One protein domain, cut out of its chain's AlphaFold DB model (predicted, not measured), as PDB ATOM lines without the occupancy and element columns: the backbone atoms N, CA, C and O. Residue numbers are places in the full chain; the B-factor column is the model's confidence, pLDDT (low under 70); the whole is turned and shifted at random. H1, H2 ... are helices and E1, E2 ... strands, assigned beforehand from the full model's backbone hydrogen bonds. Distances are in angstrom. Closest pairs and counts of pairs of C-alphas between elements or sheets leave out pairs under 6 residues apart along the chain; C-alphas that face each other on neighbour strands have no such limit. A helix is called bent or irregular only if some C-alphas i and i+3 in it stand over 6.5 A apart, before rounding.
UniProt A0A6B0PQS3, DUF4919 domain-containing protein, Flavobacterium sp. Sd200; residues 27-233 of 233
ATOM      1  N   PHE A  27     153.953 152.133 146.447       93.56
ATOM      2  CA  PHE A  27     155.068 152.040 147.380       93.56
ATOM      3  C   PHE A  27     154.638 152.447 148.797       93.56
ATOM      4  O   PHE A  27     153.845 153.363 148.998       93.56
ATOM      5  N   ASN A  28     155.177 151.743 149.788       93.25
ATOM      6  CA  ASN A  28     155.041 152.062 151.198       93.25
ATOM      7  C   ASN A  28     156.389 151.761 151.843       93.25
ATOM      8  O   ASN A  28     156.825 150.608 151.836       93.25
ATOM      9  N   TYR A  29     157.037 152.786 152.392       95.31
ATOM     10  CA  TYR A  29     158.409 152.680 152.883       95.31
ATOM     11  C   TYR A  29     158.576 151.551 153.910       95.31
ATOM     12  O   TYR A  29     159.410 150.667 153.726       95.31
ATOM     13  N   LYS A  30     157.697 151.496 154.921       93.69
ATOM     14  CA  LYS A  30     157.711 150.463 155.970       93.69
ATOM     15  C   LYS A  30     157.630 149.041 155.420       93.69
ATOM     16  O   LYS A  30     158.312 148.154 155.917       93.69
ATOM     17  N   LYS A  31     156.742 148.810 154.452       93.00
ATOM     18  CA  LYS A  31     156.460 147.466 153.931       93.00
ATOM     19  C   LYS A  31     157.460 147.034 152.866       93.00
ATOM     20  O   LYS A  31     157.752 145.847 152.762       93.00
ATOM     21  N   HIS A  32     157.926 147.968 152.041       95.88
ATOM     22  CA  HIS A  32     158.568 147.632 150.774       95.88
ATOM     23  C   HIS A  32     160.055 147.981 150.715       95.88
ATOM     24  O   HIS A  32     160.738 147.384 149.892       95.88
ATOM     25  N   PHE A  33     160.586 148.871 151.564       97.06
ATOM     26  CA  PHE A  33     162.003 149.259 151.496       97.06
ATOM     27  C   PHE A  33     162.942 148.044 151.617       97.06
ATOM     28  O   PHE A  33     163.694 147.752 150.693       97.06
ATOM     29  N   GLU A  34     162.820 147.258 152.691       96.38
ATOM     30  CA  GLU A  34     163.659 146.067 152.915       96.38
ATOM     31  C   GLU A  34     163.430 144.959 151.872       96.38
ATOM     32  O   GLU A  34     164.355 144.245 151.478       96.38
ATOM     33  N   LEU A  35     162.192 144.819 151.386       95.81
ATOM     34  CA  LEU A  35     161.871 143.874 150.315       95.81
ATOM     35  C   LEU A  35     162.596 144.251 149.017       95.81
ATOM     36  O   LEU A  35     163.182 143.387 148.365       95.81
ATOM     37  N   ILE A  36     162.587 145.537 148.669       97.75
ATOM     38  CA  ILE A  36     163.295 146.071 147.509       97.75
ATOM     39  C   ILE A  36     164.807 145.917 147.682       97.75
ATOM     40  O   ILE A  36     165.464 145.444 146.757       97.75
ATOM     41  N   VAL A  37     165.358 146.219 148.864       97.88
ATOM     42  CA  VAL A  37     166.777 145.971 149.171       97.88
ATOM     43  C   VAL A  37     167.140 144.511 148.893       97.88
ATOM     44  O   VAL A  37     168.129 144.236 148.210       97.88
ATOM     45  N   LYS A  38     166.330 143.557 149.360       96.75
ATOM     46  CA  LYS A  38     166.567 142.125 149.135       96.75
ATOM     47  C   LYS A  38     166.524 141.747 147.652       96.75
ATOM     48  O   LYS A  38     167.408 141.035 147.180       96.75
ATOM     49  N   GLU A  39     165.508 142.195 146.923       96.12
ATOM     50  CA  GLU A  39     165.353 141.882 145.499       96.12
ATOM     51  C   GLU A  39     166.427 142.554 144.633       96.12
ATOM     52  O   GLU A  39     166.908 141.932 143.688       96.12
ATOM     53  N   SER A  40     166.916 143.736 145.024       97.38
ATOM     54  CA  SER A  40     168.023 144.421 144.342       97.38
ATOM     55  C   SER A  40     169.343 143.645 144.359       97.38
ATOM     56  O   SER A  40     170.211 143.897 143.532       97.38
ATOM     57  N   LYS A  41     169.481 142.662 145.258       97.31
ATOM     58  CA  LYS A  41     170.657 141.784 145.385       97.31
ATOM     59  C   LYS A  41     170.421 140.381 144.817       97.31
ATOM     60  O   LYS A  41     171.326 139.547 144.809       97.31
ATOM     61  N   LYS A  42     169.193 140.063 144.406       96.38
ATOM     62  CA  LYS A  42     168.791 138.702 144.048       96.38
ATOM     63  C   LYS A  42     169.033 138.448 142.568       96.38
ATOM     64  O   LYS A  42     168.372 139.016 141.701       96.38
ATOM     65  N   ARG A  43     169.945 137.519 142.271       94.69
ATOM     66  CA  ARG A  43     170.212 137.074 140.899       94.69
ATOM     67  C   ARG A  43     168.923 136.590 140.228       94.69
ATOM     68  O   ARG A  43     168.191 135.783 140.796       94.69
ATOM     69  N   GLY A  44     168.673 137.073 139.013       91.06
ATOM     70  CA  GLY A  44     167.466 136.757 138.246       91.06
ATOM     71  C   GLY A  44     166.227 137.562 138.646       91.06
ATOM     72  O   GLY A  44     165.184 137.379 138.026       91.06
ATOM     73  N   SER A  45     166.311 138.450 139.644       94.94
ATOM     74  CA  SER A  45     165.252 139.427 139.890       94.94
ATOM     75  C   SER A  45     165.219 140.461 138.768       94.94
ATOM     76  O   SER A  45     166.268 140.947 138.335       94.94
ATOM     77  N   ASN A  46     164.015 140.867 138.361       95.12
ATOM     78  CA  ASN A  46     163.829 142.013 137.469       95.12
ATOM     79  C   ASN A  46     164.374 143.306 138.089       95.12
ATOM     80  O   ASN A  46     164.687 144.238 137.361       95.12
ATOM     81  N   TYR A  47     164.533 143.355 139.411       97.00
ATOM     82  CA  TYR A  47     164.973 144.533 140.153       97.00
ATOM     83  C   TYR A  47     166.452 144.474 140.555       97.00
ATOM     84  O   TYR A  47     166.893 145.332 141.315       97.00
ATOM     85  N   LEU A  48     167.215 143.490 140.055       98.00
ATOM     86  CA  LEU A  48     168.650 143.357 140.324       98.00
ATOM     87  C   LEU A  48     169.383 144.672 140.009       98.00
ATOM     88  O   LEU A  48     169.256 145.208 138.903       98.00
ATOM     89  N   TYR A  49     170.156 145.167 140.977       98.44
ATOM     90  CA  TYR A  49     170.778 146.486 140.938       98.44
ATOM     91  C   TYR A  49     171.654 146.677 139.699       98.44
ATOM     92  O   TYR A  49     171.500 147.671 138.997       98.44
ATOM     93  N   GLU A  50     172.530 145.723 139.376       97.94
ATOM     94  CA  GLU A  50     173.447 145.843 138.238       97.94
ATOM     95  C   GLU A  50     172.694 145.936 136.906       97.94
ATOM     96  O   GLU A  50     173.015 146.782 136.071       97.94
ATOM     97  N   THR A  51     171.647 145.123 136.733       98.06
ATOM     98  CA  THR A  51     170.790 145.155 135.540       98.06
ATOM     99  C   THR A  51     170.086 146.502 135.412       98.06
ATOM    100  O   THR A  51     170.070 147.106 134.339       98.06
ATOM    101  N   GLN A  52     169.506 146.999 136.505       98.62
ATOM    102  CA  GLN A  52     168.778 148.265 136.490       98.62
ATOM    103  C   GLN A  52     169.713 149.471 136.344       98.62
ATOM    104  O   GLN A  52     169.354 150.443 135.679       98.62
ATOM    105  N   LEU A  53     170.934 149.400 136.879       98.62
ATOM    106  CA  LEU A  53     171.960 150.421 136.690       98.62
ATOM    107  C   LEU A  53     172.430 150.472 135.233       98.62
ATOM    108  O   LEU A  53     172.595 151.561 134.686       98.62
ATOM    109  N   GLN A  54     172.615 149.316 134.592       98.25
ATOM    110  CA  GLN A  54     172.957 149.250 133.172       98.25
ATOM    111  C   GLN A  54     171.871 149.913 132.317       98.25
ATOM    112  O   GLN A  54     172.183 150.822 131.549       98.25
ATOM    113  N   LYS A  55     170.597 149.543 132.519       98.44
ATOM    114  CA  LYS A  55     169.458 150.182 131.840       98.44
ATOM    115  C   LYS A  55     169.433 151.696 132.064       98.44
ATOM    116  O   LYS A  55     169.236 152.466 131.126       98.44
ATOM    117  N   TYR A  56     169.662 152.135 133.302       98.56
ATOM    118  CA  TYR A  56     169.689 153.551 133.661       98.56
ATOM    119  C   TYR A  56     170.787 154.312 132.916       98.56
ATOM    120  O   TYR A  56     170.511 155.336 132.289       98.56
ATOM    121  N   ASN A  57     172.010 153.779 132.914       97.25
ATOM    122  CA  ASN A  57     173.154 154.381 132.232       97.25
ATOM    123  C   ASN A  57     173.006 154.363 130.706       97.25
ATOM    124  O   ASN A  57     173.445 155.296 130.042       97.25
ATOM    125  N   ASN A  58     172.334 153.365 130.142       97.44
ATOM    126  CA  ASN A  58     172.063 153.300 128.707       97.44
ATOM    127  C   ASN A  58     170.815 154.091 128.284       97.44
ATOM    128  O   ASN A  58     170.468 154.097 127.108       97.44
ATOM    129  N   ASN A  59     170.135 154.758 129.225       96.38
ATOM    130  CA  ASN A  59     168.851 155.433 129.003       96.38
ATOM    131  C   ASN A  59     167.756 154.508 128.443       96.38
ATOM    132  O   ASN A  59     166.811 154.971 127.811       96.38
ATOM    133  N   GLU A  60     167.843 153.210 128.727       97.69
ATOM    134  CA  GLU A  60     166.824 152.232 128.354       97.69
ATOM    135  C   GLU A  60     165.528 152.467 129.145       97.69
ATOM    136  O   GLU A  60     165.535 153.061 130.231       97.69
ATOM    137  N   SER A  61     164.405 151.989 128.617       97.06
ATOM    138  CA  SER A  61     163.107 152.090 129.286       97.06
ATOM    139  C   SER A  61     163.122 151.394 130.648       97.06
ATOM    140  O   SER A  61     163.538 150.243 130.774       97.06
ATOM    141  N   GLN A  62     162.635 152.103 131.666       97.50
ATOM    142  CA  GLN A  62     162.444 151.600 133.025       97.50
ATOM    143  C   GLN A  62     161.141 152.168 133.576       97.50
ATOM    144  O   GLN A  62     160.817 153.335 133.354       97.50
ATOM    145  N   THR A  63     160.407 151.352 134.316       97.12
ATOM    146  CA  THR A  63     159.263 151.804 135.108       97.12
ATOM    147  C   THR A  63     159.733 152.634 136.306       97.12
ATOM    148  O   THR A  63     160.863 152.500 136.778       97.12
ATOM    149  N   ASN A  64     158.843 153.458 136.864       97.25
ATOM    150  CA  ASN A  64     159.156 154.214 138.080       97.25
ATOM    151  C   ASN A  64     159.496 153.295 139.265       97.25
ATOM    152  O   ASN A  64     160.344 153.651 140.078       97.25
ATOM    153  N   LEU A  65     158.887 152.102 139.346       97.25
ATOM    154  CA  LEU A  65     159.216 151.106 140.369       97.25
ATOM    155  C   LEU A  65     160.618 150.515 140.165       97.25
ATOM    156  O   LEU A  65     161.345 150.351 141.139       97.25
ATOM    157  N   GLU A  66     161.023 150.231 138.925       98.00
ATOM    158  CA  GLU A  66     162.389 149.785 138.618       98.00
ATOM    159  C   GLU A  66     163.435 150.839 138.998       98.00
ATOM    160  O   GLU A  66     164.451 150.501 139.604       98.00
ATOM    161  N   VAL A  67     163.180 152.118 138.703       98.62
ATOM    162  CA  VAL A  67     164.082 153.211 139.099       98.62
ATOM    163  C   VAL A  67     164.071 153.405 140.618       98.62
ATOM    164  O   VAL A  67     165.131 153.554 141.217       98.62
ATOM    165  N   LEU A  68     162.912 153.335 141.277       98.62
ATOM    166  CA  LEU A  68     162.839 153.383 142.740       98.62
ATOM    167  C   LEU A  68     163.626 152.224 143.373       98.62
ATOM    168  O   LEU A  68     164.360 152.431 144.338       98.62
ATOM    169  N   ALA A  69     163.524 151.022 142.803       98.31
ATOM    170  CA  ALA A  69     164.279 149.862 143.252       98.31
ATOM    171  C   ALA A  69     165.787 150.026 143.050       98.31
ATOM    172  O   ALA A  69     166.564 149.658 143.929       98.31
ATOM    173  N   LEU A  70     166.194 150.634 141.936       98.75
ATOM    174  CA  LEU A  70     167.578 151.002 141.670       98.75
ATOM    175  C   LEU A  70     168.123 151.984 142.724       98.75
ATOM    176  O   LEU A  70     169.203 151.751 143.269       98.75
ATOM    177  N   LEU A  71     167.371 153.043 143.048       98.81
ATOM    178  CA  LEU A  71     167.760 154.033 144.061       98.81
ATOM    179  C   LEU A  71     167.858 153.407 145.458       98.81
ATOM    180  O   LEU A  71     168.848 153.614 146.157       98.81
ATOM    181  N   ILE A  72     166.873 152.594 145.851       98.75
ATOM    182  CA  ILE A  72     166.894 151.874 147.133       98.75
ATOM    183  C   ILE A  72     168.060 150.877 147.172       98.75
ATOM    184  O   ILE A  72     168.779 150.824 148.168       98.75
ATOM    185  N   GLY A  73     168.316 150.138 146.090       98.56
ATOM    186  CA  GLY A  73     169.459 149.227 145.995       98.56
ATOM    187  C   GLY A  73     170.805 149.936 146.168       98.56
ATOM    188  O   GLY A  73     171.710 149.397 146.806       98.56
ATOM    189  N   PHE A  74     170.931 151.181 145.697       98.69
ATOM    190  CA  PHE A  74     172.148 151.973 145.885       98.69
ATOM    191  C   PHE A  74     172.458 152.289 147.348       98.69
ATOM    192  O   PHE A  74     173.628 152.467 147.679       98.69
ATOM    193  N   THR A  75     171.459 152.316 148.235       98.31
ATOM    194  CA  THR A  75     171.675 152.595 149.669       98.31
ATOM    195  C   THR A  75     172.607 151.575 150.343       98.31
ATOM    196  O   THR A  75     173.297 151.890 151.318       98.31
ATOM    197  N   GLU A  76     172.720 150.382 149.752       97.38
ATOM    198  CA  GLU A  76     173.595 149.293 150.192       97.38
ATOM    199  C   GLU A  76     175.014 149.376 149.611       97.38
ATOM    200  O   GLU A  76     175.906 148.620 150.006       97.38
ATOM    201  N   SER A  77     175.252 150.299 148.679       96.94
ATOM    202  CA  SER A  77     176.570 150.520 148.096       96.94
ATOM    203  C   SER A  77     177.549 151.051 149.139       96.94
ATOM    204  O   SER A  77     177.238 151.931 149.946       96.94
ATOM    205  N   LYS A  78     178.804 150.600 149.063       95.81
ATOM    206  CA  LYS A  78     179.905 151.199 149.837       95.81
ATOM    207  C   LYS A  78     180.134 152.678 149.489       95.81
ATOM    208  O   LYS A  78     180.666 153.415 150.311       95.81
ATOM    209  N   ASN A  79     179.722 153.094 148.289       96.56
ATOM    210  CA  ASN A  79     179.846 154.469 147.812       96.56
ATOM    211  C   ASN A  79     178.662 155.348 148.240       96.56
ATOM    212  O   ASN A  79     178.672 156.538 147.935       96.56
ATOM    213  N   TYR A  80     177.652 154.800 148.921       97.25
ATOM    214  CA  TYR A  80     176.532 155.586 149.421       97.25
ATOM    215  C   TYR A  80     176.943 156.368 150.676       97.25
ATOM    216  O   TYR A  80     177.153 155.798 151.757       97.25
ATOM    217  N   ASP A  81     177.089 157.686 150.512       95.62
ATOM    218  CA  ASP A  81     177.461 158.614 151.577       95.62
ATOM    219  C   ASP A  81     176.640 159.913 151.522       95.62
ATOM    220  O   ASP A  81     177.174 160.985 151.250       95.62
ATOM    221  N   PRO A  82     175.330 159.842 151.798       94.69
ATOM    222  CA  PRO A  82     174.379 160.900 151.454       94.69
ATOM    223  C   PRO A  82     174.693 162.258 152.093       94.69
ATOM    224  O   PRO A  82     174.343 163.286 151.526       94.69
ATOM    225  N   TYR A  83     175.363 162.277 153.251       93.38
ATOM    226  CA  TYR A  83     175.743 163.509 153.945       93.38
ATOM    227  C   TYR A  83     177.116 164.051 153.541       93.38
ATOM    228  O   TYR A  83     177.314 165.260 153.595       93.38
ATOM    229  N   ALA A  84     178.059 163.203 153.118       92.25
ATOM    230  CA  ALA A  84     179.296 163.700 152.509       92.25
ATOM    231  C   ALA A  84     179.053 164.194 151.074       92.25
ATOM    232  O   ALA A  84     179.743 165.090 150.596       92.25
ATOM    233  N   ASP A  85     178.042 163.634 150.407       92.19
ATOM    234  CA  ASP A  85     177.773 163.875 148.992       92.19
ATOM    235  C   ASP A  85     177.138 165.247 148.711       92.19
ATOM    236  O   ASP A  85     177.147 165.704 147.568       92.19
ATOM    237  N   ILE A  86     176.651 165.948 149.744       91.38
ATOM    238  CA  ILE A  86     175.916 167.220 149.617       91.38
ATOM    239  C   ILE A  86     176.731 168.379 149.028       91.38
ATOM    240  O   ILE A  86     176.143 169.386 148.632       91.38
ATOM    241  N   PHE A  87     178.061 168.262 149.001       89.25
ATOM    242  CA  PHE A  87     178.971 169.297 148.500       89.25
ATOM    243  C   PHE A  87     179.721 168.886 147.230       89.25
ATOM    244  O   PHE A  87     180.551 169.653 146.743       89.25
ATOM    245  N   LEU A  88     179.462 167.690 146.688       90.38
ATOM    246  CA  LEU A  88     180.189 167.185 145.517       90.38
ATOM    247  C   LEU A  88     179.900 167.981 144.241       90.38
ATOM    248  O   LEU A  88     180.696 167.952 143.306       90.38
ATOM    249  N   ASP A  89     178.775 168.689 144.198       90.06
ATOM    250  CA  ASP A  89     178.368 169.526 143.078       90.06
ATOM    251  C   ASP A  89     179.146 170.840 142.990       90.06
ATOM    252  O   ASP A  89     179.345 171.338 141.884       90.06
ATOM    253  N   LYS A  90     179.640 171.371 144.118       93.88
ATOM    254  CA  LYS A  90     180.249 172.709 144.172       93.88
ATOM    255  C   LYS A  90     181.390 172.875 143.166       93.88
ATOM    256  O   LYS A  90     181.405 173.846 142.424       93.88
ATOM    257  N   THR A  91     182.319 171.923 143.112       94.19
ATOM    258  CA  THR A  91     183.468 172.014 142.199       94.19
ATOM    259  C   THR A  91     183.038 171.999 140.733       94.19
ATOM    260  O   THR A  91     183.605 172.717 139.919       94.19
ATOM    261  N   ILE A  92     182.032 171.196 140.383       97.31
ATOM    262  CA  ILE A  92     181.555 171.089 138.997       97.31
ATOM    263  C   ILE A  92     180.797 172.358 138.602       97.31
ATOM    264  O   ILE A  92     180.990 172.857 137.496       97.31
ATOM    265  N   TYR A  93     179.994 172.901 139.518       97.06
ATOM    266  CA  TYR A  93     179.335 174.190 139.344       97.06
ATOM    267  C   TYR A  93     180.356 175.315 139.106       97.06
ATOM    268  O   TYR A  93     180.258 176.021 138.107       97.06
ATOM    269  N   ASP A  94     181.386 175.421 139.954       97.94
ATOM    270  CA  ASP A  94     182.434 176.442 139.819       97.94
ATOM    271  C   ASP A  94     183.159 176.323 138.454       97.94
ATOM    272  O   ASP A  94     183.384 177.323 137.772       97.94
ATOM    273  N   LEU A  95     183.450 175.099 137.985       98.44
ATOM    274  CA  LEU A  95     184.037 174.870 136.654       98.44
ATOM    275  C   LEU A  95     183.111 175.310 135.511       98.44
ATOM    276  O   LEU A  95     183.585 175.852 134.510       98.44
ATOM    277  N   ASN A  96     181.805 175.076 135.642       98.25
ATOM    278  CA  ASN A  96     180.815 175.506 134.659       98.25
ATOM    279  C   ASN A  96     180.699 177.037 134.594       98.25
ATOM    280  O   ASN A  96     180.688 177.585 133.490       98.25
ATOM    281  N   GLU A  97     180.696 177.730 135.737       98.12
ATOM    282  CA  GLU A  97     180.716 179.202 135.805       98.12
ATOM    283  C   GLU A  97     181.987 179.785 135.162       98.12
ATOM    284  O   GLU A  97     181.939 180.778 134.433       98.12
ATOM    285  N   GLU A  98     183.128 179.114 135.341       98.38
ATOM    286  CA  GLU A  98     184.402 179.451 134.692       98.38
ATOM    287  C   GLU A  98     184.473 179.043 133.207       98.38
ATOM    288  O   GLU A  98     185.497 179.256 132.553       98.38
ATOM    289  N   LYS A  99     183.399 178.465 132.647       98.44
ATOM    290  CA  LYS A  99     183.312 177.944 131.268       98.44
ATOM    291  C   LYS A  99     184.316 176.828 130.951       98.44
ATOM    292  O   LYS A  99     184.586 176.536 129.783       98.44
ATOM    293  N   LYS A 100     184.848 176.153 131.972       98.69
ATOM    294  CA  LYS A 100     185.744 174.991 131.858       98.69
ATOM    295  C   LYS A 100     184.941 173.703 131.664       98.69
ATOM    296  O   LYS A 100     185.035 172.755 132.444       98.69
ATOM    297  N   PHE A 101     184.137 173.664 130.604       98.62
ATOM    298  CA  PHE A 101     183.148 172.601 130.394       98.62
ATOM    299  C   PHE A 101     183.768 171.203 130.271       98.62
ATOM    300  O   PHE A 101     183.203 170.238 130.774       98.62
ATOM    301  N   ASP A 102     184.942 171.071 129.647       98.62
ATOM    302  CA  ASP A 102     185.621 169.772 129.531       98.62
ATOM    303  C   ASP A 102     186.096 169.231 130.885       98.62
ATOM    304  O   ASP A 102     185.965 168.034 131.156       98.62
ATOM    305  N   GLU A 103     186.587 170.107 131.763       98.56
ATOM    306  CA  GLU A 103     186.982 169.745 133.125       98.56
ATOM    307  C   GLU A 103     185.755 169.374 133.966       98.56
ATOM    308  O   GLU A 103     185.770 168.341 134.643       98.56
ATOM    309  N   ALA A 104     184.671 170.153 133.863       98.56
ATOM    310  CA  ALA A 104     183.395 169.853 134.511       98.56
ATOM    311  C   ALA A 104     182.866 168.473 134.086       98.56
ATOM    312  O   ALA A 104     182.517 167.645 134.932       98.56
ATOM    313  N   ILE A 105     182.899 168.174 132.781       98.69
ATOM    314  CA  ILE A 105     182.483 166.883 132.217       98.69
ATOM    315  C   ILE A 105     183.372 165.739 132.714       98.69
ATOM    316  O   ILE A 105     182.865 164.667 133.056       98.69
ATOM    317  N   ALA A 106     184.693 165.927 132.739       98.56
ATOM    318  CA  ALA A 106     185.627 164.902 133.193       98.56
ATOM    319  C   ALA A 106     185.423 164.570 134.681       98.56
ATOM    320  O   ALA A 106     185.300 163.394 135.039       98.56
ATOM    321  N   GLN A 107     185.320 165.591 135.536       98.31
ATOM    322  CA  GLN A 107     185.099 165.404 136.971       98.31
ATOM    323  C   GLN A 107     183.716 164.824 137.271       98.31
ATOM    324  O   GLN A 107     183.603 163.869 138.042       98.31
ATOM    325  N   GLY A 108     182.669 165.329 136.616       98.25
ATOM    326  CA  GLY A 108     181.319 164.806 136.788       98.25
ATOM    327  C   GLY A 108     181.200 163.344 136.358       98.25
ATOM    328  O   GLY A 108     180.622 162.548 137.095       98.25
ATOM    329  N   LYS A 109     181.836 162.927 135.250       98.31
ATOM    330  CA  LYS A 109     181.928 161.499 134.877       98.31
ATOM    331  C   LYS A 109     182.607 160.659 135.954       98.31
ATOM    332  O   LYS A 109     182.108 159.582 136.278       98.31
ATOM    333  N   ALA A 110     183.729 161.130 136.498       97.88
ATOM    334  CA  ALA A 110     184.469 160.405 137.527       97.88
ATOM    335  C   ALA A 110     183.629 160.208 138.802       97.88
ATOM    336  O   ALA A 110     183.617 159.112 139.367       97.88
ATOM    337  N   ILE A 111     182.880 161.235 139.215       97.62
ATOM    338  CA  ILE A 111     181.984 161.152 140.374       97.62
ATOM    339  C   ILE A 111     180.793 160.229 140.080       97.62
ATOM    340  O   ILE A 111     180.527 159.303 140.851       97.62
ATOM    341  N   LEU A 112     180.104 160.421 138.950       97.88
ATOM    342  CA  LEU A 112     178.911 159.644 138.594       97.88
ATOM    343  C   LEU A 112     179.207 158.159 138.346       97.88
ATOM    344  O   LEU A 112     178.330 157.328 138.558       97.88
ATOM    345  N   ALA A 113     180.438 157.795 137.975       97.19
ATOM    346  CA  ALA A 113     180.849 156.393 137.885       97.19
ATOM    347  C   ALA A 113     180.733 155.653 139.234       97.19
ATOM    348  O   ALA A 113     180.527 154.441 139.262       97.19
ATOM    349  N   GLN A 114     180.858 156.372 140.354       96.94
ATOM    350  CA  GLN A 114     180.751 155.807 141.701       96.94
ATOM    351  C   GLN A 114     179.424 156.138 142.387       96.94
ATOM    352  O   GLN A 114     178.961 155.353 143.221       96.94
ATOM    353  N   LYS A 115     178.845 157.296 142.055       97.44
ATOM    354  CA  LYS A 115     177.654 157.886 142.678       97.44
ATOM    355  C   LYS A 115     176.677 158.360 141.587       97.44
ATOM    356  O   LYS A 115     176.532 159.560 141.368       97.44
ATOM    357  N   PRO A 116     176.017 157.431 140.874       97.88
ATOM    358  CA  PRO A 116     175.329 157.723 139.609       97.88
ATOM    359  C   PRO A 116     174.045 158.554 139.744       97.88
ATOM    360  O   PRO A 116     173.509 159.005 138.737       97.88
ATOM    361  N   PHE A 117     173.557 158.768 140.967       98.31
ATOM    362  CA  PHE A 117     172.250 159.378 141.234       98.31
ATOM    363  C   PHE A 117     172.335 160.780 141.846       98.31
ATOM    364  O   PHE A 117     171.347 161.273 142.383       98.31
ATOM    365  N   ILE A 118     173.500 161.437 141.790       97.75
ATOM    366  CA  ILE A 118     173.643 162.802 142.310       97.75
ATOM    367  C   ILE A 118     172.979 163.781 141.337       97.75
ATOM    368  O   ILE A 118     173.574 164.194 140.341       97.75
ATOM    369  N   ILE A 119     171.742 164.162 141.659       98.12
ATOM    370  CA  ILE A 119     170.888 165.056 140.867       98.12
ATOM    371  C   ILE A 119     171.610 166.333 140.412       98.12
ATOM    372  O   ILE A 119     171.601 166.590 139.206       98.12
ATOM    373  N   PRO A 120     172.257 167.129 141.290       97.12
ATOM    374  CA  PRO A 120     172.938 168.331 140.826       97.12
ATOM    375  C   PRO A 120     174.009 168.046 139.785       97.12
ATOM    376  O   PRO A 120     174.043 168.708 138.760       97.12
ATOM    377  N   ILE A 121     174.830 167.016 139.995       98.12
ATOM    378  CA  ILE A 121     175.899 166.678 139.056       98.12
ATOM    379  C   ILE A 121     175.315 166.255 137.710       98.12
ATOM    380  O   ILE A 121     175.805 166.703 136.682       98.12
ATOM    381  N   LEU A 122     174.244 165.455 137.682       98.56
ATOM    382  CA  LEU A 122     173.565 165.114 136.425       98.56
ATOM    383  C   LEU A 122     173.109 166.377 135.670       98.56
ATOM    384  O   LEU A 122     173.298 166.469 134.458       98.56
ATOM    385  N   ARG A 123     172.566 167.373 136.377       98.25
ATOM    386  CA  ARG A 123     172.140 168.645 135.773       98.25
ATOM    387  C   ARG A 123     173.315 169.502 135.304       98.25
ATOM    388  O   ARG A 123     173.258 170.034 134.200       98.25
ATOM    389  N   GLU A 124     174.388 169.585 136.084       98.31
ATOM    390  CA  GLU A 124     175.613 170.293 135.697       98.31
ATOM    391  C   GLU A 124     176.287 169.646 134.477       98.31
ATOM    392  O   GLU A 124     176.791 170.343 133.597       98.31
ATOM    393  N   MET A 125     176.237 168.314 134.369       98.56
ATOM    394  CA  MET A 125     176.679 167.586 133.178       98.56
ATOM    395  C   MET A 125     175.821 167.942 131.963       98.56
ATOM    396  O   MET A 125     176.359 168.174 130.881       98.56
ATOM    397  N   ALA A 126     174.496 168.002 132.131       98.56
ATOM    398  CA  ALA A 126     173.598 168.413 131.058       98.56
ATOM    399  C   ALA A 126     173.899 169.842 130.582       98.56
ATOM    400  O   ALA A 126     174.008 170.079 129.378       98.56
ATOM    401  N   TYR A 127     174.102 170.771 131.518       98.56
ATOM    402  CA  TYR A 127     174.496 172.142 131.211       98.56
ATOM    403  C   TYR A 127     175.817 172.190 130.431       98.56
ATOM    404  O   TYR A 127     175.850 172.746 129.333       98.56
ATOM    405  N   ALA A 128     176.872 171.541 130.932       98.69
ATOM    406  CA  ALA A 128     178.190 171.542 130.302       98.69
ATOM    407  C   ALA A 128     178.159 170.998 128.862       98.69
ATOM    408  O   ALA A 128     178.729 171.603 127.952       98.69
ATOM    409  N   TYR A 129     177.452 169.887 128.620       98.81
ATOM    410  CA  TYR A 129     177.291 169.349 127.265       98.81
ATOM    411  C   TYR A 129     176.489 170.277 126.350       98.81
ATOM    412  O   TYR A 129     176.856 170.439 125.187       98.81
ATOM    413  N   SER A 130     175.435 170.919 126.862       98.69
ATOM    414  CA  SER A 130     174.649 171.883 126.086       98.69
ATOM    415  C   SER A 130     175.492 173.093 125.670       98.69
ATOM    416  O   SER A 130     175.453 173.486 124.505       98.69
ATOM    417  N   GLN A 131     176.336 173.620 126.566       98.56
ATOM    418  CA  GLN A 131     177.260 174.718 126.243       98.56
ATOM    419  C   GLN A 131     178.296 174.339 125.172       98.56
ATOM    420  O   GLN A 131     178.775 175.203 124.440       98.56
ATOM    421  N   LYS A 132     178.613 173.047 125.030       98.38
ATOM    422  CA  LYS A 132     179.473 172.516 123.960       98.38
ATOM    423  C   LYS A 132     178.724 172.195 122.657       98.38
ATOM    424  O   LYS A 132     179.350 171.743 121.702       98.38
ATOM    425  N   GLY A 133     177.406 172.391 122.603       98.44
ATOM    426  CA  GLY A 133     176.568 172.003 121.464       98.44
ATOM    427  C   GLY A 133     176.296 170.495 121.365       98.44
ATOM    428  O   GLY A 133     175.716 170.035 120.385       98.44
ATOM    429  N   GLU A 134     176.670 169.710 122.379       98.62
ATOM    430  CA  GLU A 134     176.462 168.258 122.442       98.62
ATOM    431  C   GLU A 134     175.075 167.928 123.027       98.62
ATOM    432  O   GLU A 134     174.941 167.227 124.033       98.62
ATOM    433  N   ASN A 135     174.025 168.460 122.395       98.06
ATOM    434  CA  ASN A 135     172.657 168.465 122.930       98.06
ATOM    435  C   ASN A 135     172.089 167.065 123.207       98.06
ATOM    436  O   ASN A 135     171.397 166.887 124.203       98.06
ATOM    437  N   GLU A 136     172.427 166.063 122.391       98.25
ATOM    438  CA  GLU A 136     171.996 164.678 122.626       98.25
ATOM    439  C   GLU A 136     172.532 164.149 123.965       98.25
ATOM    440  O   GLU A 136     171.800 163.560 124.757       98.25
ATOM    441  N   LYS A 137     173.805 164.415 124.282       98.38
ATOM    442  CA  LYS A 137     174.380 164.013 125.572       98.38
ATOM    443  C   LYS A 137     173.759 164.805 126.713       98.38
ATOM    444  O   LYS A 137     173.486 164.218 127.756       98.38
ATOM    445  N   ALA A 138     173.510 166.100 126.524       98.69
ATOM    446  CA  ALA A 138     172.820 166.910 127.522       98.69
ATOM    447  C   ALA A 138     171.436 166.327 127.862       98.69
ATOM    448  O   ALA A 138     171.113 166.127 129.034       98.69
ATOM    449  N   GLU A 139     170.663 165.966 126.836       98.56
ATOM    450  CA  GLU A 139     169.354 165.334 126.973       98.56
ATOM    451  C   GLU A 139     169.437 164.002 127.726       98.56
ATOM    452  O   GLU A 139     168.649 163.770 128.641       98.56
ATOM    453  N   GLN A 140     170.435 163.159 127.445       98.38
ATOM    454  CA  GLN A 140     170.633 161.896 128.166       98.38
ATOM    455  C   GLN A 140     170.775 162.093 129.688       98.38
ATOM    456  O   GLN A 140     170.169 161.356 130.469       98.38
ATOM    457  N   TYR A 141     171.528 163.101 130.141       98.62
ATOM    458  CA  TYR A 141     171.643 163.403 131.575       98.62
ATOM    459  C   TYR A 141     170.345 163.973 132.166       98.62
ATOM    460  O   TYR A 141     170.002 163.677 133.317       98.62
ATOM    461  N   MET A 142     169.576 164.729 131.380       98.56
ATOM    462  CA  MET A 142     168.257 165.210 131.799       98.56
ATOM    463  C   MET A 142     167.226 164.082 131.885       98.56
ATOM    464  O   MET A 142     166.466 164.046 132.850       98.56
ATOM    465  N   ILE A 143     167.244 163.112 130.966       98.50
ATOM    466  CA  ILE A 143     166.412 161.899 131.032       98.50
ATOM    467  C   ILE A 143     166.702 161.136 132.327       98.50
ATOM    468  O   ILE A 143     165.782 160.779 133.065       98.50
ATOM    469  N   ARG A 144     167.982 160.931 132.651       98.62
ATOM    470  CA  ARG A 144     168.416 160.301 133.908       98.62
ATOM    471  C   ARG A 144     167.935 161.055 135.143       98.62
ATOM    472  O   ARG A 144     167.487 160.427 136.101       98.62
ATOM    473  N   THR A 145     167.987 162.383 135.105       98.56
ATOM    474  CA  THR A 145     167.462 163.248 136.170       98.56
ATOM    475  C   THR A 145     165.943 163.094 136.309       98.56
ATOM    476  O   THR A 145     165.440 162.863 137.406       98.56
ATOM    477  N   GLY A 146     165.209 163.132 135.194       98.50
ATOM    478  CA  GLY A 146     163.756 162.959 135.162       98.50
ATOM    479  C   GLY A 146     163.305 161.595 135.684       98.50
ATOM    480  O   GLY A 146     162.333 161.517 136.429       98.50
ATOM    481  N   LYS A 147     164.048 160.520 135.385       98.75
ATOM    482  CA  LYS A 147     163.807 159.189 135.968       98.75
ATOM    483  C   LYS A 147     163.849 159.216 137.500       98.75
ATOM    484  O   LYS A 147     162.974 158.622 138.126       98.75
ATOM    485  N   ILE A 148     164.822 159.913 138.099       98.81
ATOM    486  CA  ILE A 148     164.924 160.046 139.563       98.81
ATOM    487  C   ILE A 148     163.697 160.781 140.104       98.81
ATOM    488  O   ILE A 148     163.015 160.251 140.977       98.81
ATOM    489  N   TYR A 149     163.357 161.948 139.549       98.44
ATOM    490  CA  TYR A 149     162.191 162.712 140.003       98.44
ATOM    491  C   TYR A 149     160.877 161.938 139.863       98.44
ATOM    492  O   TYR A 149     160.066 161.929 140.786       98.44
ATOM    493  N   ASN A 150     160.686 161.222 138.755       97.94
ATOM    494  CA  ASN A 150     159.498 160.400 138.548       97.94
ATOM    495  C   ASN A 150     159.413 159.250 139.559       97.94
ATOM    496  O   ASN A 150     158.323 158.955 140.048       97.94
ATOM    497  N   ALA A 151     160.540 158.626 139.917       98.19
ATOM    498  CA  ALA A 151     160.590 157.605 140.962       98.19
ATOM    499  C   ALA A 151     160.291 158.182 142.356       98.19
ATOM    500  O   ALA A 151     159.523 157.579 143.110       98.19
ATOM    501  N   MET A 152     160.838 159.361 142.679       98.06
ATOM    502  CA  MET A 152     160.526 160.089 143.916       98.06
ATOM    503  C   MET A 152     159.025 160.384 143.998       98.06
ATOM    504  O   MET A 152     158.373 160.001 144.967       98.06
ATOM    505  N   PHE A 153     158.444 160.976 142.954       96.62
ATOM    506  CA  PHE A 153     157.020 161.303 142.922       96.62
ATOM    507  C   PHE A 153     156.136 160.049 143.021       96.62
ATOM    508  O   PHE A 153     155.217 160.008 143.839       96.62
ATOM    509  N   TYR A 154     156.460 158.999 142.257       95.94
ATOM    510  CA  TYR A 154     155.766 157.702 142.279       95.94
ATOM    511  C   TYR A 154     155.769 157.033 143.660       95.94
ATOM    512  O   TYR A 154     154.822 156.333 144.022       95.94
ATOM    513  N   SER A 155     156.828 157.236 144.446       96.50
ATOM    514  CA  SER A 155     156.951 156.610 145.763       96.50
ATOM    515  C   SER A 155     155.914 157.113 146.782       96.50
ATOM    516  O   SER A 155     155.631 156.426 147.761       96.50
ATOM    517  N   SER A 156     155.283 158.262 146.531       94.25
ATOM    518  CA  SER A 156     154.191 158.794 147.344       94.25
ATOM    519  C   SER A 156     152.826 158.471 146.728       94.25
ATOM    520  O   SER A 156     152.639 158.568 145.518       94.25
ATOM    521  N   LYS A 157     151.821 158.203 147.569       84.50
ATOM    522  CA  LYS A 157     150.432 157.992 147.128       84.50
ATOM    523  C   LYS A 157     149.685 159.300 146.828       84.50
ATOM    524  O   LYS A 157     148.873 159.335 145.908       84.50
ATOM    525  N   SER A 158     149.949 160.373 147.581       72.50
ATOM    526  CA  SER A 158     149.238 161.660 147.471       72.50
ATOM    527  C   SER A 158     150.187 162.856 147.367       72.50
ATOM    528  O   SER A 158     150.099 163.831 148.110       72.50
ATOM    529  N   THR A 159     151.104 162.815 146.397       80.56
ATOM    530  CA  THR A 159     151.993 163.949 146.049       80.56
ATOM    531  C   THR A 159     152.974 164.414 147.142       80.56
ATOM    532  O   THR A 159     153.556 165.481 147.009       80.56
ATOM    533  N   GLY A 160     153.195 163.631 148.203       83.94
ATOM    534  CA  GLY A 160     154.165 163.911 149.266       83.94
ATOM    535  C   GLY A 160     153.724 164.989 150.257       83.94
ATOM    536  O   GLY A 160     154.528 165.414 151.080       83.94
ATOM    537  N   ILE A 161     152.468 165.439 150.206       89.69
ATOM    538  CA  ILE A 161     151.945 166.489 151.100       89.69
ATOM    539  C   ILE A 161     151.652 165.937 152.501       89.69
ATOM    540  O   ILE A 161     151.825 166.628 153.501       89.69
ATOM    541  N   ASN A 162     151.226 164.677 152.587       90.81
ATOM    542  CA  ASN A 162     151.039 163.987 153.857       90.81
ATOM    543  C   ASN A 162     152.369 163.377 154.324       90.81
ATOM    544  O   ASN A 162     152.983 162.604 153.591       90.81
ATOM    545  N   ILE A 163     152.774 163.665 155.563       92.31
ATOM    546  CA  ILE A 163     154.010 163.145 156.166       92.31
ATOM    547  C   ILE A 163     154.068 161.608 156.201       92.31
ATOM    548  O   ILE A 163     155.128 161.026 155.987       92.31
ATOM    549  N   ASN A 164     152.924 160.935 156.372       89.44
ATOM    550  CA  ASN A 164     152.834 159.467 156.369       89.44
ATOM    551  C   ASN A 164     152.902 158.862 154.954       89.44
ATOM    552  O   ASN A 164     152.944 157.643 154.786       89.44
ATOM    553  N   GLU A 165     152.904 159.708 153.925       90.75
ATOM    554  CA  GLU A 165     153.029 159.336 152.516       90.75
ATOM    555  C   GLU A 165     154.189 160.100 151.855       90.75
ATOM    556  O   GLU A 165     154.154 160.372 150.657       90.75
ATOM    557  N   ALA A 166     155.209 160.455 152.644       96.75
ATOM    558  CA  ALA A 166     156.392 161.172 152.184       96.75
ATOM    559  C   ALA A 166     157.071 160.472 150.994       96.75
ATOM    560  O   ALA A 166     157.183 159.242 150.948       96.75
ATOM    561  N   MET A 167     157.569 161.266 150.045       98.06
ATOM    562  CA  MET A 167     158.325 160.762 148.900       98.06
ATOM    563  C   MET A 167     159.661 160.182 149.362       98.06
ATOM    564  O   MET A 167     160.354 160.776 150.176       98.06
ATOM    565  N   PHE A 168     160.080 159.055 148.809       98.38
ATOM    566  CA  PHE A 168     161.453 158.590 148.921       98.38
ATOM    567  C   PHE A 168     162.407 159.609 148.282       98.38
ATOM    568  O   PHE A 168     162.235 159.968 147.118       98.38
ATOM    569  N   ALA A 169     163.428 160.028 149.026       98.31
ATOM    570  CA  ALA A 169     164.541 160.837 148.538       98.31
ATOM    571  C   ALA A 169     165.849 160.136 148.909       98.31
ATOM    572  O   ALA A 169     166.018 159.744 150.060       98.31
ATOM    573  N   LEU A 170     166.765 159.961 147.956       98.31
ATOM    574  CA  LEU A 170     167.988 159.184 148.173       98.31
ATOM    575  C   LEU A 170     168.972 159.908 149.107       98.31
ATOM    576  O   LEU A 170     169.734 159.268 149.838       98.31
ATOM    577  N   GLY A 171     168.975 161.237 149.086       96.88
ATOM    578  CA  GLY A 171     169.799 162.084 149.936       96.88
ATOM    579  C   GLY A 171     169.079 163.352 150.409       96.88
ATOM    580  O   GLY A 171     168.024 163.717 149.891       96.88
ATOM    581  N   PRO A 172     169.671 164.064 151.384       95.44
ATOM    582  CA  PRO A 172     169.045 165.210 152.051       95.44
ATOM    583  C   PRO A 172     168.869 166.450 151.158       95.44
ATOM    584  O   PRO A 172     168.101 167.341 151.492       95.44
ATOM    585  N   LYS A 173     169.572 166.542 150.022       95.56
ATOM    586  CA  LYS A 173     169.387 167.643 149.058       95.56
ATOM    587  C   LYS A 173     168.318 167.347 148.003       95.56
ATOM    588  O   LYS A 173     167.866 168.279 147.338       95.56
ATOM    589  N   ASP A 174     167.913 166.092 147.821       97.81
ATOM    590  CA  ASP A 174     167.108 165.701 146.659       97.81
ATOM    591  C   ASP A 174     165.740 166.387 146.648       97.81
ATOM    592  O   ASP A 174     165.294 166.825 145.590       97.81
ATOM    593  N   GLY A 175     165.110 166.552 147.818       97.44
ATOM    594  CA  GLY A 175     163.835 167.264 147.949       97.44
ATOM    595  C   GLY A 175     163.917 168.727 147.501       97.44
ATOM    596  O   GLY A 175     163.029 169.220 146.806       97.44
ATOM    597  N   GLN A 176     165.028 169.406 147.799       97.44
ATOM    598  CA  GLN A 176     165.258 170.790 147.371       97.44
ATOM    599  C   GLN A 176     165.383 170.881 145.845       97.44
ATOM    600  O   GLN A 176     164.762 171.736 145.212       97.44
ATOM    601  N   TYR A 177     166.148 169.967 145.234       97.44
ATOM    602  CA  TYR A 177     166.283 169.893 143.777       97.44
ATOM    603  C   TYR A 177     164.967 169.496 143.098       97.44
ATOM    604  O   TYR A 177     164.667 170.001 142.017       97.44
ATOM    605  N   PHE A 178     164.177 168.620 143.719       97.56
ATOM    606  CA  PHE A 178     162.849 168.245 143.243       97.56
ATOM    607  C   PHE A 178     161.912 169.460 143.204       97.56
ATOM    608  O   PHE A 178     161.346 169.764 142.155       97.56
ATOM    609  N   ILE A 179     161.802 170.221 144.297       96.69
ATOM    610  CA  ILE A 179     160.957 171.426 144.337       96.69
ATOM    611  C   ILE A 179     161.430 172.458 143.308       96.69
ATOM    612  O   ILE A 179     160.636 172.941 142.499       96.69
ATOM    613  N   LYS A 180     162.733 172.751 143.287       96.25
ATOM    614  CA  LYS A 180     163.292 173.803 142.433       96.25
ATOM    615  C   LYS A 180     163.158 173.505 140.941       96.25
ATOM    616  O   LYS A 180     162.922 174.428 140.169       96.25
ATOM    617  N   TYR A 181     163.349 172.253 140.524       96.12
ATOM    618  CA  TYR A 181     163.523 171.926 139.104       96.12
ATOM    619  C   TYR A 181     162.496 170.961 138.518       96.12
ATOM    620  O   TYR A 181     162.419 170.870 137.298       96.12
ATOM    621  N   PHE A 182     161.758 170.214 139.339       95.38
ATOM    622  CA  PHE A 182     160.678 169.348 138.861       95.38
ATOM    623  C   PHE A 182     159.307 169.984 139.089       95.38
ATOM    624  O   PHE A 182     158.464 169.964 138.200       95.38
ATOM    625  N   ILE A 183     159.098 170.582 140.265       93.31
ATOM    626  CA  ILE A 183     157.893 171.379 140.552       93.31
ATOM    627  C   ILE A 183     158.023 172.811 140.010       93.31
ATOM    628  O   ILE A 183     157.009 173.473 139.801       93.31
ATOM    629  N   GLU A 184     159.255 173.266 139.758       94.69
ATOM    630  CA  GLU A 184     159.578 174.615 139.266       94.69
ATOM    631  C   GLU A 184     159.064 175.723 140.196       94.69
ATOM    632  O   GLU A 184     158.506 176.735 139.768       94.69
ATOM    633  N   ALA A 185     159.250 175.526 141.504       94.56
ATOM    634  CA  ALA A 185     158.786 176.447 142.531       94.56
ATOM    635  C   ALA A 185     159.929 176.895 143.465       94.56
ATOM    636  O   ALA A 185     160.920 176.173 143.630       94.56
ATOM    637  N   PRO A 186     159.843 178.102 144.056       94.88
ATOM    638  CA  PRO A 186     160.866 178.594 144.968       94.88
ATOM    639  C   PRO A 186     160.846 177.814 146.285       94.88
ATOM    640  O   PRO A 186     159.797 177.645 146.900       94.88
ATOM    641  N   LEU A 187     162.022 177.397 146.747       96.00
ATOM    642  CA  LEU A 187     162.163 176.778 148.061       96.00
ATOM    643  C   LEU A 187     161.845 177.804 149.161       96.00
ATOM    644  O   LEU A 187     162.381 178.913 149.140       96.00
ATOM    645  N   GLY A 188     160.969 177.430 150.089       95.62
ATOM    646  CA  GLY A 188     160.663 178.189 151.298       95.62
ATOM    647  C   GLY A 188     161.447 177.670 152.503       95.62
ATOM    648  O   GLY A 188     162.621 177.310 152.402       95.62
ATOM    649  N   ASP A 189     160.773 177.610 153.646       96.81
ATOM    650  CA  ASP A 189     161.299 177.045 154.884       96.81
ATOM    651  C   ASP A 189     161.628 175.556 154.749       96.81
ATOM    652  O   ASP A 189     160.917 174.789 154.088       96.81
ATOM    653  N   MET A 190     162.697 175.160 155.435       97.00
ATOM    654  CA  MET A 190     163.172 173.787 155.537       97.00
ATOM    655  C   MET A 190     163.133 173.358 157.000       97.00
ATOM    656  O   MET A 190     163.606 174.073 157.885       97.00
ATOM    657  N   GLY A 191     162.600 172.176 157.256       97.19
ATOM    658  CA  GLY A 191     162.501 171.587 158.578       97.19
ATOM    659  C   GLY A 191     162.591 170.073 158.504       97.19
ATOM    660  O   GLY A 191     162.791 169.484 157.451       97.19
ATOM    661  N   SER A 192     162.430 169.420 159.646       97.25
ATOM    662  CA  SER A 192     162.429 167.961 159.706       97.25
ATOM    663  C   SER A 192     161.503 167.470 160.803       97.25
ATOM    664  O   SER A 192     161.268 168.180 161.782       97.25
ATOM    665  N   GLY A 193     161.024 166.241 160.666       97.12
ATOM    666  CA  GLY A 193     160.163 165.602 161.647       97.12
ATOM    667  C   GLY A 193     160.251 164.085 161.584       97.12
ATOM    668  O   GLY A 193     161.240 163.500 161.129       97.12
ATOM    669  N   SER A 194     159.211 163.427 162.077       97.56
ATOM    670  CA  SER A 194     159.068 161.982 161.949       97.56
ATOM    671  C   SER A 194     157.635 161.613 161.613       97.56
ATOM    672  O   SER A 194     156.705 162.285 162.059       97.56
ATOM    673  N   ASP A 195     157.469 160.562 160.815       95.88
ATOM    674  CA  ASP A 195     156.152 159.988 160.539       95.88
ATOM    675  C   ASP A 195     155.634 159.174 161.743       95.88
ATOM    676  O   ASP A 195     156.316 159.008 162.759       95.88
ATOM    677  N   GLU A 196     154.431 158.607 161.622       95.81
ATOM    678  CA  GLU A 196     153.832 157.748 162.658       95.81
ATOM    679  C   GLU A 196     154.657 156.491 163.005       95.81
ATOM    680  O   GLU A 196     154.438 155.863 164.041       95.81
ATOM    681  N   ASN A 197     155.601 156.101 162.142       95.81
ATOM    682  CA  ASN A 197     156.484 154.954 162.334       95.81
ATOM    683  C   ASN A 197     157.847 155.352 162.923       95.81
ATOM    684  O   ASN A 197     158.680 154.475 163.162       95.81
ATOM    685  N   GLY A 198     158.081 156.646 163.160       96.81
ATOM    686  CA  GLY A 198     159.349 157.178 163.651       96.81
ATOM    687  C   GLY A 198     160.436 157.295 162.578       96.81
ATOM    688  O   GLY A 198     161.607 157.450 162.929       96.81
ATOM    689  N   TYR A 199     160.087 157.204 161.291       97.94
ATOM    690  CA  TYR A 199     161.031 157.442 160.201       97.94
ATOM    691  C   TYR A 199     161.335 158.924 160.081       97.94
ATOM    692  O   TYR A 199     160.433 159.751 160.167       97.94
ATOM    693  N   PHE A 200     162.602 159.261 159.853       98.19
ATOM    694  CA  PHE A 200     163.008 160.650 159.687       98.19
ATOM    695  C   PHE A 200     162.547 161.226 158.342       98.19
ATOM    696  O   PHE A 200     162.853 160.673 157.281       98.19
ATOM    697  N   ILE A 201     161.863 162.368 158.405       98.31
ATOM    698  CA  ILE A 201     161.286 163.054 157.250       98.31
ATOM    699  C   ILE A 201     161.871 164.463 157.136       98.31
ATOM    700  O   ILE A 201     161.869 165.211 158.115       98.31
ATOM    701  N   ASP A 202     162.341 164.817 155.945       97.81
ATOM    702  CA  ASP A 202     162.659 166.191 155.553       97.81
ATOM    703  C   ASP A 202     161.374 166.899 155.107       97.81
ATOM    704  O   ASP A 202     160.581 166.331 154.351       97.81
ATOM    705  N   ILE A 203     161.138 168.109 155.605       98.06
ATOM    706  CA  ILE A 203     159.890 168.859 155.421       98.06
ATOM    707  C   ILE A 203     160.242 170.183 154.762       98.06
ATOM    708  O   ILE A 203     160.853 171.051 155.381       98.06
ATOM    709  N   LEU A 204     159.851 170.341 153.504       98.00
ATOM    710  CA  LEU A 204     160.214 171.490 152.685       98.00
ATOM    711  C   LEU A 204     158.949 172.220 152.243       98.00
ATOM    712  O   LEU A 204     158.056 171.618 151.645       98.00
ATOM    713  N   SER A 205     158.874 173.517 152.513       96.75
ATOM    714  CA  SER A 205     157.783 174.358 152.024       96.75
ATOM    715  C   SER A 205     158.137 175.015 150.687       96.75
ATOM    716  O   SER A 205     159.301 175.152 150.304       96.75
ATOM    717  N   THR A 206     157.109 175.415 149.954       95.81
ATOM    718  CA  THR A 206     157.207 176.220 148.738       95.81
ATOM    719  C   THR A 206     155.956 177.077 148.602       95.81
ATOM    720  O   THR A 206     154.903 176.759 149.153       95.81
ATOM    721  N   THR A 207     156.039 178.143 147.810       92.88
ATOM    722  CA  THR A 207     154.856 178.906 147.396       92.88
ATOM    723  C   THR A 207     154.512 178.584 145.948       92.88
ATOM    724  O   THR A 207     155.319 178.798 145.047       92.88
ATOM    725  N   PHE A 208     153.294 178.100 145.704       83.31
ATOM    726  CA  PHE A 208     152.769 177.827 144.369       83.31
ATOM    727  C   PHE A 208     151.434 178.546 144.173       83.31
ATOM    728  O   PHE A 208     150.485 178.332 144.926       83.31
ATOM    729  N   LYS A 209     151.341 179.415 143.158       82.19
ATOM    730  CA  LYS A 209     150.130 180.214 142.864       82.19
ATOM    731  C   LYS A 209     149.587 180.963 144.097       82.19
ATOM    732  O   LYS A 209     148.387 180.931 144.364       82.19
ATOM    733  N   ASN A 210     150.477 181.619 144.850       85.50
ATOM    734  CA  ASN A 210     150.178 182.345 146.096       85.50
ATOM    735  C   ASN A 210     149.595 181.478 147.227       85.50
ATOM    736  O   ASN A 210     148.955 181.999 148.137       85.50
ATOM    737  N   LYS A 211     149.796 180.159 147.171       90.62
ATOM    738  CA  LYS A 211     149.458 179.234 148.251       90.62
ATOM    739  C   LYS A 211     150.712 178.529 148.720       90.62
ATOM    740  O   LYS A 211     151.516 178.078 147.905       90.62
ATOM    741  N   GLU A 212     150.855 178.432 150.029       92.94
ATOM    742  CA  GLU A 212     151.882 177.604 150.635       92.94
ATOM    743  C   GLU A 212     151.558 176.124 150.396       92.94
ATOM    744  O   GLU A 212     150.403 175.697 150.483       92.94
ATOM    745  N   ALA A 213     152.583 175.350 150.061       93.31
ATOM    746  CA  ALA A 213     152.528 173.904 149.960       93.31
ATOM    747  C   ALA A 213     153.730 173.311 150.694       93.31
ATOM    748  O   ALA A 213     154.833 173.846 150.622       93.31
ATOM    749  N   ILE A 214     153.505 172.190 151.374       95.56
ATOM    750  CA  ILE A 214     154.533 171.461 152.113       95.56
ATOM    751  C   ILE A 214     154.739 170.117 151.427       95.56
ATOM    752  O   ILE A 214     153.774 169.401 151.154       95.56
ATOM    753  N   PHE A 215     155.994 169.776 151.169       97.06
ATOM    754  CA  PHE A 215     156.423 168.489 150.645       97.06
ATOM    755  C   PHE A 215     157.266 167.764 151.688       97.06
ATOM    756  O   PHE A 215     158.135 168.349 152.334       97.06
ATOM    757  N   ASN A 216     157.009 166.471 151.830       98.12
ATOM    758  CA  ASN A 216     157.652 165.601 152.796       98.12
ATOM    759  C   ASN A 216     158.487 164.564 152.051       98.12
ATOM    760  O   ASN A 216     157.978 163.876 151.159       98.12
ATOM    761  N   PHE A 217     159.744 164.412 152.458       98.38
ATOM    762  CA  PHE A 217     160.685 163.475 151.863       98.38
ATOM    763  C   PHE A 217     161.234 162.523 152.927       98.38
ATOM    764  O   PHE A 217     161.889 162.930 153.884       98.38
ATOM    765  N   ASN A 218     160.971 161.228 152.776       98.25
ATOM    766  CA  ASN A 218     161.532 160.198 153.631       98.25
ATOM    767  C   ASN A 218     163.008 159.979 153.277       98.25
ATOM    768  O   ASN A 218     163.331 159.431 152.219       98.25
ATOM    769  N   ILE A 219     163.878 160.374 154.207       98.19
ATOM    770  CA  ILE A 219     165.337 160.222 154.128       98.19
ATOM    771  C   ILE A 219     165.876 159.393 155.308       98.19
ATOM    772  O   ILE A 219     167.032 159.526 155.717       98.19
ATOM    773  N   ASP A 220     165.042 158.532 155.899       98.38
ATOM    774  CA  ASP A 220     165.385 157.782 157.112       98.38
ATOM    775  C   ASP A 220     166.616 156.881 156.926       98.38
ATOM    776  O   ASP A 220     167.490 156.810 157.792       98.38
ATOM    777  N   HIS A 221     166.740 156.251 155.759       98.19
ATOM    778  CA  HIS A 221     167.915 155.472 155.364       98.19
ATOM    779  C   HIS A 221     169.197 156.324 155.339       98.19
ATOM    780  O   HIS A 221     170.232 155.893 155.856       98.19
ATOM    781  N   ALA A 222     169.131 157.560 154.831       97.88
ATOM    782  CA  ALA A 222     170.265 158.479 154.836       97.88
ATOM    783  C   ALA A 222     170.673 158.865 156.268       97.88
ATOM    784  O   ALA A 222     171.859 158.856 156.619       97.88
ATOM    785  N   MET A 223     169.688 159.135 157.128       97.19
ATOM    786  CA  MET A 223     169.911 159.452 158.540       97.19
ATOM    787  C   MET A 223     170.501 158.289 159.331       97.19
ATOM    788  O   MET A 223     171.414 158.488 160.140       97.19
ATOM    789  N   LYS A 224     170.022 157.065 159.096       96.56
ATOM    790  CA  LYS A 224     170.589 155.851 159.695       96.56
ATOM    791  C   LYS A 224     172.059 155.692 159.313       96.56
ATOM    792  O   LYS A 224     172.893 155.552 160.208       96.56
ATOM    793  N   LYS A 225     172.396 155.847 158.027       95.88
ATOM    794  CA  LYS A 225     173.783 155.772 157.540       95.88
ATOM    795  C   LYS A 225     174.701 156.790 158.222       95.88
ATOM    796  O   LYS A 225     175.816 156.453 158.623       95.88
ATOM    797  N   MET A 226     174.236 158.029 158.393       94.44
ATOM    798  CA  MET A 226     174.989 159.067 159.104       94.44
ATOM    799  C   MET A 226     175.227 158.689 160.573       94.44
ATOM    800  O   MET A 226     176.359 158.753 161.056       94.44
ATOM    801  N   ARG A 227     174.179 158.251 161.283       94.44
ATOM    802  CA  ARG A 227     174.270 157.840 162.695       94.44
ATOM    803  C   ARG A 227     175.226 156.667 162.891       94.44
ATOM    804  O   ARG A 227     176.001 156.670 163.844       94.44
ATOM    805  N   GLU A 228     175.216 155.691 161.987       93.88
ATOM    806  CA  GLU A 228     176.166 154.574 162.002       93.88
ATOM    807  C   GLU A 228     177.619 155.035 161.870       93.88
ATOM    808  O   GLU A 228     178.487 154.515 162.567       93.88
ATOM    809  N   LYS A 229     177.896 156.019 161.007       90.50
ATOM    810  CA  LYS A 229     179.245 156.583 160.854       90.50
ATOM    811  C   LYS A 229     179.696 157.347 162.089       90.50
ATOM    812  O   LYS A 229     180.847 157.203 162.486       90.50
ATOM    813  N   MET A 230     178.804 158.122 162.705       90.62
ATOM    814  CA  MET A 230     179.123 158.865 163.929       90.62
ATOM    815  C   MET A 230     179.471 157.939 165.098       90.62
ATOM    816  O   MET A 230     180.359 158.266 165.866       90.62
ATOM    817  N   LYS A 231     178.837 156.763 165.202       90.94
ATOM    818  CA  LYS A 231     179.144 155.764 166.245       90.94
ATOM    819  C   LYS A 231     180.484 155.041 166.062       90.94
ATOM    820  O   LYS A 231     180.919 154.352 166.977       90.94
ATOM    821  N   LYS A 232     181.087 155.113 164.872       81.94
ATOM    822  CA  LYS A 232     182.369 154.462 164.546       81.94
ATOM    823  C   LYS A 232     183.576 155.398 164.704       81.94
ATOM    824  O   LYS A 232     184.692 154.952 164.453       81.94
ATOM    825  N   LYS A 233     183.342 156.668 165.041       65.00
ATOM    826  CA  LYS A 233     184.368 157.664 165.372       65.00
ATOM    827  C   LYS A 233     184.530 157.739 166.882       65.00
ATOM    828  O   LYS A 233     185.680 157.963 167.305       65.00
TER     829      LYS A 233
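What this domain is: This is residues 27 to 233 of the 233 residues of the protein "DUF4919 domain-containing protein" of Flavobacterium sp. Sd200 (UniProt A0A6B0PQS3). Four helices, H4 to H7, run up and down side by side, and the long H7 reaches past the other three, with its last part between a cluster of three helices, H1 to H3, and a small, strongly twisted sheet. H1 and H2 pack on H3, which packs about perpendicular on H7; H8 covers one face of the sheet, and H9 leads away from it, touching no helix. The printed part has 207 residues with nine named helices and three named strands, in the order H1 to H8, E1, E2, E3, H9, and is mostly helix. The antiparallel sheet runs E1, E2, E3. The whole is compact and rounded, with a radius of gyration of the C-alphas of 16.9 A and spans of 50 by 48 by 40 A.

How they stand to each other: H1, residues 29 to 40, touches H3, residues 64 to 74, about perpendicular at 75 degrees, the closest C-alphas being those of Val 37 and Gly 73, 5.3 A apart. H2, residues 49 to 57, touches H3 at Tyr 49 and Leu 70, whose C-alphas are 5.6 A apart. H4, residues 89 to 97, and H5, residues 101 to 112, form a helical hairpin at a shallow tilt of 15 degrees, closest at the C-alphas of Ile 92 and Ala 104, 5.0 A. The hub is H6, residues 119 to 131, touching four helices; it forms a hairpin with H7, residues 135 to 155, with C-alphas of Ala 126 and Ala 138 3.9 A apart. With its residues 147 to 155 alone, H7 touches H3, closest at the C-alphas of Asn 64 and Ala 151, 4.7 A. H8, residues 174 to 181, is on the sheet, over E2, residues 200 to 208, at a height of 8.7 A, and runs along the strands. E2 is the inner strand of a meander, each strand the antiparallel neighbour of the one before: N 191 of E1, residues 187 to 194, is 2.8 A from O 203, and N 204 is 2.9 A from O 215 of E3, residues 211 to 218. H9, residues 220 to 230, only grazes the sheet, with residues 220 to 224. Every O i to N i+4 pair is within hydrogen-bond range in H2 to H9; in H1, 6 of 8 are.

Where its parts are: H1 begins at C-alpha 29 (158.409, 152.680, 152.883) and is irregular, with C-alphas 31 and 34 7.4 A apart. H7 is 30.1 A long, E2 25.2 A and E3 23.2 A. H9 ends at C-alpha 230 (179.123, 158.865, 163.929).

The domain as a whole: The two C-alphas farthest apart, those of Arg 43 and Asn 210, are 49.8 A apart. The printed part has no cut. The links H3 to H4 and H7 to H8 are long; in the latter, residues 167 to 168 pair, parallel, with residues 217 to 218 of E3. Mean pLDDT of the printed part is 96.0, with residue 233 under 70.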